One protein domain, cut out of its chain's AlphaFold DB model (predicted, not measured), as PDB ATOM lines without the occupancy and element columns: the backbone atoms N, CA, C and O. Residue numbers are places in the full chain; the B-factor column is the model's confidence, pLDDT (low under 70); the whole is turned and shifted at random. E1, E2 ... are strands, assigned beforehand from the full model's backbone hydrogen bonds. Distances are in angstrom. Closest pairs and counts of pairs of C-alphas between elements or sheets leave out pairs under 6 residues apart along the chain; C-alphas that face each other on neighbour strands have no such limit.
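This is residues 343 to 420 of the 420 residues of an uncharacterized protein of Variovorax sp. PAMC26660 (UniProt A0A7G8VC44). Amid little regular structure, two antiparallel meanders, E1 E2 E3 and E4 E5 E6, make a face-to-face sandwich, strands crossed at 44 degrees. The printed part has 78 residues, 29 in six named strands, and no named helix: all strand. It is compact, radius of gyration of the C-alphas 12.2 A, spanning 38 by 28 by 19 A.

Find E1, residues 343 to 347, from C-alpha 343 at (-23.838, 13.157, -47.354), E2 353 to 357, E3 366 to 370, E4 384 to 387, E5 393 to 397, 13.6 A from first to last C-alpha, and E6 400 to 404, which ends with C-alpha 404 at (-12.753, 5.118, -35.949).

In hairpin E2 and E3, look for N 355 and O 368 within hydrogen-bond range, 2.8 A; in hairpin E4 and E5, N 386 and O 394, 2.9 A. The closest C-alphas of E3 and E4, Phe 367 and Gly 384, are 6.6 A apart.

The printed part has no cut; its long link is E3 to E4. Find pLDDT under 70 at residues 360 to 362 and 414 to 420.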
ATOM      1  N   LYS A 343     -24.937  12.239 -47.021       82.69
ATOM      2  CA  LYS A 343     -23.838  13.157 -47.354       82.69
ATOM      3  C   LYS A 343     -22.529  12.652 -46.762       82.69
ATOM      4  O   LYS A 343     -22.528  12.070 -45.682       82.69
ATOM      5  N   ILE A 344     -21.412  12.881 -47.446       85.25
ATOM      6  CA  ILE A 344     -20.086  12.519 -46.927       85.25
ATOM      7  C   ILE A 344     -19.696  13.521 -45.835       85.25
ATOM      8  O   ILE A 344     -19.469  14.686 -46.146       85.25
ATOM      9  N   GLU A 345     -19.576  13.068 -44.586       87.38
ATOM     10  CA  GLU A 345     -19.115  13.904 -43.464       87.38
ATOM     11  C   GLU A 345     -17.615  13.801 -43.214       87.38
ATOM     12  O   GLU A 345     -16.958  14.771 -42.842       87.38
ATOM     13  N   ALA A 346     -17.045  12.618 -43.429       87.06
ATOM     14  CA  ALA A 346     -15.610  12.426 -43.331       87.06
ATOM     15  C   ALA A 346     -15.132  11.272 -44.194       87.06
ATOM     16  O   ALA A 346     -15.911  10.455 -44.690       87.06
ATOM     17  N   ARG A 347     -13.817  11.250 -44.388       82.56
ATOM     18  CA  ARG A 347     -13.119  10.308 -45.251       82.56
ATOM     19  C   ARG A 347     -11.859   9.865 -44.545       82.56
ATOM     20  O   ARG A 347     -11.174  10.685 -43.934       82.56
ATOM     21  N   LEU A 348     -11.575   8.579 -44.646       83.62
ATOM     22  CA  LEU A 348     -10.366   7.993 -44.104       83.62
ATOM     23  C   LEU A 348      -9.376   7.703 -45.235       83.62
ATOM     24  O   LEU A 348      -9.810   7.448 -46.360       83.62
ATOM     25  N   PRO A 349      -8.059   7.697 -44.955       77.81
ATOM     26  CA  PRO A 349      -7.036   7.417 -45.965       77.81
ATOM     27  C   PRO A 349      -7.204   6.076 -46.696       77.81
ATOM     28  O   PRO A 349      -6.710   5.920 -47.802       77.81
ATOM     29  N   SER A 350      -7.915   5.110 -46.107       80.12
ATOM     30  CA  SER A 350      -8.232   3.816 -46.732       80.12
ATOM     31  C   SER A 350      -9.299   3.879 -47.834       80.12
ATOM     32  O   SER A 350      -9.601   2.858 -48.450       80.12
ATOM     33  N   GLY A 351      -9.946   5.033 -48.031       79.12
ATOM     34  CA  GLY A 351     -11.109   5.179 -48.908       79.12
ATOM     35  C   GLY A 351     -12.452   4.844 -48.245       79.12
ATOM     36  O   GLY A 351     -13.480   4.858 -48.926       79.12
ATOM     37  N   VAL A 352     -12.479   4.560 -46.935       87.38
ATOM     38  CA  VAL A 352     -13.728   4.479 -46.160       87.38
ATOM     39  C   VAL A 352     -14.340   5.873 -46.010       87.38
ATOM     40  O   VAL A 352     -13.658   6.852 -45.698       87.38
ATOM     41  N   MET A 353     -15.650   5.955 -46.214       89.25
ATOM     42  CA  MET A 353     -16.450   7.166 -46.091       89.25
ATOM     43  C   MET A 353     -17.398   7.064 -44.899       89.25
ATOM     44  O   MET A 353     -18.030   6.030 -44.685       89.25
ATOM     45  N   VAL A 354     -17.551   8.165 -44.164       91.25
ATOM     46  CA  VAL A 354     -18.607   8.334 -43.162       91.25
ATOM     47  C   VAL A 354     -19.761   9.080 -43.815       91.25
ATOM     48  O   VAL A 354     -19.614  10.243 -44.194       91.25
ATOM     49  N   LEU A 355     -20.903   8.413 -43.960       90.06
ATOM     50  CA  LEU A 355     -22.084   8.961 -44.615       90.06
ATOM     51  C   LEU A 355     -23.135   9.337 -43.579       90.06
ATOM     52  O   LEU A 355     -23.580   8.471 -42.831       90.06
ATOM     53  N   ARG A 356     -23.565  10.597 -43.560       89.62
ATOM     54  CA  ARG A 356     -24.667  11.091 -42.731       89.62
ATOM     55  C   ARG A 356     -25.973  11.065 -43.499       89.62
ATOM     56  O   ARG A 356     -26.091  11.684 -44.552       89.62
ATOM     57  N   THR A 357     -26.976  10.426 -42.930       87.44
ATOM     58  CA  THR A 357     -28.361  10.524 -43.381       87.44
ATOM     59  C   THR A 357     -29.091  11.476 -42.448       87.44
ATOM     60  O   THR A 357     -29.210  11.207 -41.249       87.44
ATOM     61  N   VAL A 358     -29.547  12.600 -43.002       80.50
ATOM     62  CA  VAL A 358     -30.322  13.589 -42.249       80.50
ATOM     63  C   VAL A 358     -31.701  13.012 -41.974       80.50
ATOM     64  O   VAL A 358     -32.375  12.539 -42.892       80.50
ATOM     65  N   ALA A 359     -32.121  13.029 -40.714       76.94
ATOM     66  CA  ALA A 359     -33.439  12.527 -40.365       76.94
ATOM     67  C   ALA A 359     -34.538  13.493 -40.830       76.94
ATOM     68  O   ALA A 359     -34.482  14.700 -40.588       76.94
ATOM     69  N   ALA A 360     -35.579  12.953 -41.465       69.38
ATOM     70  CA  ALA A 360     -36.776  13.725 -41.770       69.38
ATOM     71  C   ALA A 360     -37.488  14.147 -40.468       69.38
ATOM     72  O   ALA A 360     -37.524  13.393 -39.495       69.38
ATOM     73  N   ASN A 361     -38.087  15.343 -40.462       66.38
ATOM     74  CA  ASN A 361     -38.985  15.831 -39.405       66.38
ATOM     75  C   ASN A 361     -38.380  15.894 -37.985       66.38
ATOM     76  O   ASN A 361     -39.035  15.531 -37.010       66.38
ATOM     77  N   GLY A 362     -37.139  16.373 -37.849       65.25
ATOM     78  CA  GLY A 362     -36.533  16.647 -36.536       65.25
ATOM     79  C   GLY A 362     -36.066  15.408 -35.764       65.25
ATOM     80  O   GLY A 362     -35.786  15.502 -34.569       65.25
ATOM     81  N   GLY A 363     -35.976  14.249 -36.426       75.50
ATOM     82  CA  GLY A 363     -35.310  13.071 -35.872       75.50
ATOM     83  C   GLY A 363     -33.802  13.286 -35.676       75.50
ATOM     84  O   GLY A 363     -33.231  14.286 -36.108       75.50
ATOM     85  N   LYS A 364     -33.136  12.330 -35.019       82.00
ATOM     86  CA  LYS A 364     -31.672  12.342 -34.898       82.00
ATOM     87  C   LYS A 364     -31.035  11.828 -36.179       82.00
ATOM     88  O   LYS A 364     -31.432  10.775 -36.674       82.00
ATOM     89  N   ASP A 365     -30.020  12.537 -36.651       88.75
ATOM     90  CA  ASP A 365     -29.206  12.079 -37.769       88.75
ATOM     91  C   ASP A 365     -28.589  10.715 -37.486       88.75
ATOM     92  O   ASP A 365     -28.260  10.367 -36.348       88.75
ATOM     93  N   SER A 366     -28.411   9.956 -38.559       90.69
ATOM     94  CA  SER A 366     -27.732   8.671 -38.520       90.69
ATOM     95  C   SER A 366     -26.509   8.703 -39.416       90.69
ATOM     96  O   SER A 366     -26.457   9.439 -40.399       90.69
ATOM     97  N   PHE A 367     -25.513   7.906 -39.068       92.88
ATOM     98  CA  PHE A 367     -24.266   7.795 -39.797       92.88
ATOM     99  C   PHE A 367     -24.010   6.331 -40.129       92.88
ATOM    100  O   PHE A 367     -24.381   5.440 -39.370       92.88
ATOM    101  N   ARG A 368     -23.365   6.074 -41.259       93.56
ATOM    102  CA  ARG A 368     -22.938   4.737 -41.680       93.56
ATOM    103  C   ARG A 368     -21.555   4.803 -42.299       93.56
ATOM    104  O   ARG A 368     -21.151   5.848 -42.809       93.56
ATOM    105  N   LEU A 369     -20.842   3.687 -42.254       93.31
ATOM    106  CA  LEU A 369     -19.551   3.550 -42.916       93.31
ATOM    107  C   LEU A 369     -19.764   2.885 -44.269       93.31
ATOM    108  O   LEU A 369     -20.406   1.841 -44.350       93.31
ATOM    109  N   ALA A 370     -19.222   3.479 -45.323       90.00
ATOM    110  CA  ALA A 370     -19.302   2.944 -46.672       90.00
ATOM    111  C   ALA A 370     -17.915   2.844 -47.304       90.00
ATOM    112  O   ALA A 370     -17.036   3.672 -47.060       90.00
ATOM    113  N   ARG A 371     -17.720   1.826 -48.138       87.50
ATOM    114  CA  ARG A 371     -16.558   1.706 -49.019       87.50
ATOM    115  C   ARG A 371     -16.677   2.701 -50.168       87.50
ATOM    116  O   ARG A 371     -17.766   3.171 -50.490       87.50
ATOM    117  N   LYS A 372     -15.569   2.930 -50.871       78.94
ATOM    118  CA  LYS A 372     -15.528   3.691 -52.129       78.94
ATOM    119  C   LYS A 372     -16.475   3.151 -53.214       78.94
ATOM    120  O   LYS A 372     -16.861   3.907 -54.092       78.94
ATOM    121  N   SER A 373     -16.867   1.876 -53.155       80.12
ATOM    122  CA  SER A 373     -17.896   1.283 -54.025       80.12
ATOM    123  C   SER A 373     -19.325   1.731 -53.690       80.12
ATOM    124  O   SER A 373     -20.249   1.387 -54.415       80.12
ATOM    125  N   GLY A 374     -19.535   2.477 -52.602       81.88
ATOM    126  CA  GLY A 374     -20.857   2.870 -52.103       81.88
ATOM    127  C   GLY A 374     -21.524   1.814 -51.214       81.88
ATOM    128  O   GLY A 374     -22.510   2.117 -50.539       81.88
ATOM    129  N   GLU A 375     -20.967   0.603 -51.166       87.81
ATOM    130  CA  GLU A 375     -21.423  -0.481 -50.298       87.81
ATOM    131  C   GLU A 375     -21.137  -0.169 -48.832       87.81
ATOM    132  O   GLU A 375     -20.101   0.407 -48.490       87.81
ATOM    133  N   ASN A 376     -22.041  -0.594 -47.955       89.06
ATOM    134  CA  ASN A 376     -21.818  -0.518 -46.520       89.06
ATOM    135  C   ASN A 376     -20.566  -1.323 -46.142       89.06
ATOM    136  O   ASN A 376     -20.386  -2.462 -46.567       89.06
ATOM    137  N   LEU A 377     -19.690  -0.723 -45.336       90.62
ATOM    138  CA  LEU A 377     -18.547  -1.433 -44.764       90.62
ATOM    139  C   LEU A 377     -19.020  -2.459 -43.726       90.62
ATOM    140  O   LEU A 377     -18.464  -3.553 -43.637       90.62
ATOM    141  N   THR A 378     -20.051  -2.084 -42.969       87.56
ATOM    142  CA  THR A 378     -20.772  -2.888 -41.982       87.56
ATOM    143  C   THR A 378     -22.254  -2.507 -42.020       87.56
ATOM    144  O   THR A 378     -22.596  -1.397 -42.424       87.56
ATOM    145  N   ASP A 379     -23.137  -3.385 -41.543       88.25
ATOM    146  CA  ASP A 379     -24.573  -3.078 -41.406       88.25
ATOM    147  C   ASP A 379     -24.892  -2.189 -40.186       88.25
ATOM    148  O   ASP A 379     -26.057  -1.917 -39.887       88.25
ATOM    149  N   ASP A 380     -23.865  -1.728 -39.468       90.44
ATOM    150  CA  ASP A 380     -24.033  -0.869 -38.303       90.44
ATOM    151  C   ASP A 380     -24.520   0.529 -38.711       90.44
ATOM    152  O   ASP A 380     -23.994   1.174 -39.623       90.44
ATOM    153  N   VAL A 381     -25.479   1.039 -37.938       90.75
ATOM    154  CA  VAL A 381     -25.917   2.435 -37.990       90.75
ATOM    155  C   VAL A 381     -25.475   3.139 -36.713       90.75
ATOM    156  O   VAL A 381     -25.730   2.685 -35.596       90.75
ATOM    157  N   TYR A 382     -24.815   4.274 -36.889       94.00
ATOM    158  CA  TYR A 382     -24.283   5.107 -35.824       94.00
ATOM    159  C   TYR A 382     -25.211   6.298 -35.586       94.00
ATOM    160  O   TYR A 382     -25.735   6.895 -36.519       94.00
ATOM    161  N   ASN A 383     -25.414   6.672 -34.329       93.56
ATOM    162  CA  ASN A 383     -26.305   7.765 -33.925       93.56
ATOM    163  C   ASN A 383     -25.558   9.071 -33.608       93.56
ATOM    164  O   ASN A 383     -26.145  10.007 -33.067       93.56
ATOM    165  N   GLY A 384     -24.262   9.121 -33.914       92.25
ATOM    166  CA  GLY A 384     -23.408  10.282 -33.712       92.25
ATOM    167  C   GLY A 384     -22.088  10.141 -34.462       92.25
ATOM    168  O   GLY A 384     -21.596   9.030 -34.669       92.25
ATOM    169  N   PHE A 385     -21.515  11.274 -34.852       93.75
ATOM    170  CA  PHE A 385     -20.210  11.378 -35.495       93.75
ATOM    171  C   PHE A 385     -19.492  12.635 -35.000       93.75
ATOM    172  O   PHE A 385     -20.125  13.652 -34.711       93.75
ATOM    173  N   THR A 386     -18.169  12.581 -34.879       91.94
ATOM    174  CA  THR A 386     -17.345  13.741 -34.524       91.94
ATOM    175  C   THR A 386     -15.974  13.643 -35.183       91.94
ATOM    176  O   THR A 386     -15.293  12.622 -35.068       91.94
ATOM    177  N   ASN A 387     -15.551  14.724 -35.841       89.00
ATOM    178  CA  ASN A 387     -14.180  14.905 -36.309       89.00
ATOM    179  C   ASN A 387     -13.380  15.657 -35.235       89.00
ATOM    180  O   ASN A 387     -13.734  16.780 -34.886       89.00
ATOM    181  N   LEU A 388     -12.333  15.030 -34.695       85.81
ATOM    182  CA  LEU A 388     -11.504  15.585 -33.620       85.81
ATOM    183  C   LEU A 388     -10.252  16.317 -34.133       85.81
ATOM    184  O   LEU A 388      -9.453  16.774 -33.321       85.81
ATOM    185  N   GLY A 389     -10.069  16.431 -35.452       78.50
ATOM    186  CA  GLY A 389      -8.853  16.976 -36.061       78.50
ATOM    187  C   GLY A 389      -7.742  15.931 -36.227       78.50
ATOM    188  O   GLY A 389      -7.842  14.808 -35.740       78.50
ATOM    189  N   CYS A 390      -6.693  16.280 -36.982       77.31
ATOM    190  CA  CYS A 390      -5.534  15.416 -37.281       77.31
ATOM    191  C   CYS A 390      -5.884  14.017 -37.837       77.31
ATOM    192  O   CYS A 390      -5.162  13.051 -37.607       77.31
ATOM    193  N   GLY A 391      -7.024  13.879 -38.521       76.88
ATOM    194  CA  GLY A 391      -7.509  12.589 -39.024       76.88
ATOM    195  C   GLY A 391      -8.134  11.667 -37.965       76.88
ATOM    196  O   GLY A 391      -8.555  10.567 -38.311       76.88
ATOM    197  N   ALA A 392      -8.245  12.093 -36.699       85.19
ATOM    198  CA  ALA A 392      -8.912  11.325 -35.652       85.19
ATOM    199  C   ALA A 392     -10.433  11.521 -35.713       85.19
ATOM    200  O   ALA A 392     -10.955  12.622 -35.522       85.19
ATOM    201  N   LEU A 393     -11.157  10.428 -35.945       91.12
ATOM    202  CA  LEU A 393     -12.609  10.426 -36.110       91.12
ATOM    203  C   LEU A 393     -13.275   9.550 -35.048       91.12
ATOM    204  O   LEU A 393     -12.695   8.566 -34.580       91.12
ATOM    205  N   ARG A 394     -14.512   9.887 -34.668       93.06
ATOM    206  CA  ARG A 394     -15.330   9.071 -33.764       93.06
ATOM    207  C   ARG A 394     -16.749   8.902 -34.259       93.06
ATOM    208  O   ARG A 394     -17.328   9.819 -34.836       93.06
ATOM    209  N   VAL A 395     -17.314   7.740 -33.953       94.00
ATOM    210  CA  VAL A 395     -18.718   7.405 -34.198       94.00
ATOM    211  C   VAL A 395     -19.367   6.903 -32.912       94.00
ATOM    212  O   VAL A 395     -18.709   6.297 -32.064       94.00
ATOM    213  N   GLN A 396     -20.658   7.170 -32.750       94.00
ATOM    214  CA  GLN A 396     -21.442   6.725 -31.605       94.00
ATOM    215  C   GLN A 396     -22.335   5.559 -32.015       94.00
ATOM    216  O   GLN A 396     -23.080   5.676 -32.983       94.00
ATOM    217  N   ARG A 397     -22.290   4.453 -31.266       92.12
ATOM    218  CA  ARG A 397     -23.226   3.331 -31.422       92.12
ATOM    219  C   ARG A 397     -23.953   3.117 -30.098       92.12
ATOM    220  O   ARG A 397     -23.347   2.713 -29.105       92.12
ATOM    221  N   GLY A 398     -25.242   3.442 -30.072       88.25
ATOM    222  CA  GLY A 398     -26.019   3.526 -28.837       88.25
ATOM    223  C   GLY A 398     -25.539   4.693 -27.972       88.25
ATOM    224  O   GLY A 398     -25.566   5.848 -28.392       88.25
ATOM    225  N   THR A 399     -25.090   4.413 -26.751       89.12
ATOM    226  CA  THR A 399     -24.544   5.434 -25.839       89.12
ATOM    227  C   THR A 399     -23.019   5.523 -25.878       89.12
ATOM    228  O   THR A 399     -22.458   6.501 -25.384       89.12
ATOM    229  N   THR A 400     -22.338   4.552 -26.490       91.12
ATOM    230  CA  THR A 400     -20.876   4.438 -26.470       91.12
ATOM    231  C   THR A 400     -20.243   5.110 -27.686       91.12
ATOM    232  O   THR A 400     -20.672   4.903 -28.822       91.12
ATOM    233  N   TRP A 401     -19.198   5.899 -27.440       92.44
ATOM    234  CA  TRP A 401     -18.346   6.479 -28.476       92.44
ATOM    235  C   TRP A 401     -17.158   5.571 -28.769       92.44
ATOM    236  O   TRP A 401     -16.483   5.112 -27.849       92.44
ATOM    237  N   TYR A 402     -16.888   5.365 -30.052       93.44
ATOM    238  CA  TYR A 402     -15.775   4.570 -30.550       93.44
ATOM    239  C   TYR A 402     -14.843   5.448 -31.378       93.44
ATOM    240  O   TYR A 402     -15.296   6.313 -32.133       93.44
ATOM    241  N   SER A 403     -13.541   5.205 -31.256       92.25
ATOM    242  CA  SER A 403     -12.551   5.744 -32.184       92.25
ATOM    243  C   SER A 403     -12.601   4.961 -33.491       92.25
ATOM    244  O   SER A 403     -12.537   3.732 -33.478       92.25
ATOM    245  N   LEU A 404     -12.720   5.681 -34.605       91.62
ATOM    246  CA  LEU A 404     -12.753   5.118 -35.949       91.62
ATOM    247  C   LEU A 404     -11.325   5.057 -36.503       91.62
ATOM    248  O   LEU A 404     -10.682   6.094 -36.677       91.62
ATOM    249  N   GLN A 405     -10.827   3.845 -36.737       89.31
ATOM    250  CA  GLN A 405      -9.502   3.596 -37.309       89.31
ATOM    251  C   GLN A 405      -9.506   3.806 -38.827       89.31
ATOM    252  O   GLN A 405     -10.571   3.694 -39.433       89.31
ATOM    253  N   PRO A 406      -8.340   4.054 -39.465       86.19
ATOM    254  CA  PRO A 406      -8.245   4.285 -40.905       86.19
ATOM    255  C   PRO A 406      -8.940   3.233 -41.763       86.19
ATOM    256  O   PRO A 406      -9.568   3.602 -42.741       86.19
ATOM    257  N   ASP A 407      -8.881   1.955 -41.401       86.12
ATOM    258  CA  ASP A 407      -9.522   0.840 -42.117       86.12
ATOM    259  C   ASP A 407     -11.046   0.729 -41.891       86.12
ATOM    260  O   ASP A 407     -11.704  -0.132 -42.475       86.12
ATOM    261  N   GLY A 408     -11.609   1.608 -41.061       86.75
ATOM    262  CA  GLY A 408     -13.012   1.626 -40.665       86.75
ATOM    263  C   GLY A 408     -13.345   0.725 -39.471       86.75
ATOM    264  O   GLY A 408     -14.510   0.658 -39.079       86.75
ATOM    265  N   SER A 409     -12.358   0.060 -38.863       90.31
ATOM    266  CA  SER A 409     -12.559  -0.687 -37.619       90.31
ATOM    267  C   SER A 409     -12.771   0.248 -36.419       90.31
ATOM    268  O   SER A 409     -12.365   1.414 -36.412       90.31
ATOM    269  N   LEU A 410     -13.446  -0.261 -35.384       90.88
ATOM    270  CA  LEU A 410     -13.783   0.497 -34.181       90.88
ATOM    271  C   LEU A 410     -12.883   0.096 -33.015       90.88
ATOM    272  O   LEU A 410     -12.759  -1.085 -32.696       90.88
ATOM    273  N   ASN A 411     -12.331   1.090 -32.323       87.44
ATOM    274  CA  ASN A 411     -11.601   0.903 -31.075       87.44
ATOM    275  C   ASN A 411     -12.371   1.542 -29.907       87.44
ATOM    276  O   ASN A 411     -12.878   2.661 -30.012       87.44
ATOM    277  N   THR A 412     -12.463   0.823 -28.789       83.62
ATOM    278  CA  THR A 412     -13.066   1.302 -27.536       83.62
ATOM    279  C   THR A 412     -12.149   2.251 -26.764       83.62
ATOM    280  O   THR A 412     -12.634   3.054 -25.969       83.62
ATOM    281  N   GLN A 413     -10.836   2.199 -26.998       79.06
ATOM    282  CA  GLN A 413      -9.891   3.158 -26.439       79.06
ATOM    283  C   GLN A 413     -10.006   4.489 -27.184       79.06
ATOM    284  O   GLN A 413      -9.721   4.588 -28.379       79.06
ATOM    285  N   MET A 414     -10.445   5.520 -26.463       67.38
ATOM    286  CA  MET A 414     -10.618   6.861 -27.006       67.38
ATOM    287  C   MET A 414      -9.263   7.502 -27.319       67.38
ATOM    288  O   MET A 414      -8.538   7.916 -26.417       67.38
ATOM    289  N   PHE A 415      -8.947   7.638 -28.606       68.94
ATOM    290  CA  PHE A 415      -7.785   8.396 -29.067       68.94
ATOM    291  C   PHE A 415      -8.135   9.884 -29.158       68.94
ATOM    292  O   PHE A 415      -9.063  10.258 -29.884       68.94
ATOM    293  N   TYR A 416      -7.437  10.724 -28.397       69.81
ATOM    294  CA  TYR A 416      -7.522  12.181 -28.485       69.81
ATOM    295  C   TYR A 416      -6.212  12.696 -29.089       69.81
ATOM    296  O   TYR A 416      -5.160  12.464 -28.490       69.81
ATOM    297  N   PRO A 417      -6.236  13.352 -30.260       66.81
ATOM    298  CA  PRO A 417      -5.025  13.944 -30.806       66.81
ATOM    299  C   PRO A 417      -4.618  15.138 -29.934       66.81
ATOM    300  O   PRO A 417      -5.406  16.058 -29.728       66.81
ATOM    301  N   PHE A 418      -3.393  15.117 -29.407       64.12
ATOM    302  CA  PHE A 418      -2.814  16.261 -28.691       64.12
ATOM    303  C   PHE A 418      -2.067  17.218 -29.641       64.12
ATOM    304  O   PHE A 418      -1.854  18.374 -29.285       64.12
ATOM    305  N   SER A 419      -1.719  16.768 -30.855       55.62
ATOM    306  CA  SER A 419      -1.153  17.580 -31.943       55.62
ATOM    307  C   SER A 419      -1.239  16.851 -33.294       55.62
ATOM    308  O   SER A 419      -1.279  15.617 -33.319       55.62
ATOM    309  N   CYS A 420      -1.241  17.621 -34.389       63.03
ATOM    310  CA  CYS A 420      -0.886  17.170 -35.736       63.03
ATOM    311  C   CYS A 420       0.574  17.595 -36.003       63.03
ATOM    312  O   CYS A 420       1.234  16.905 -36.797       63.03
TER     313      CYS A 420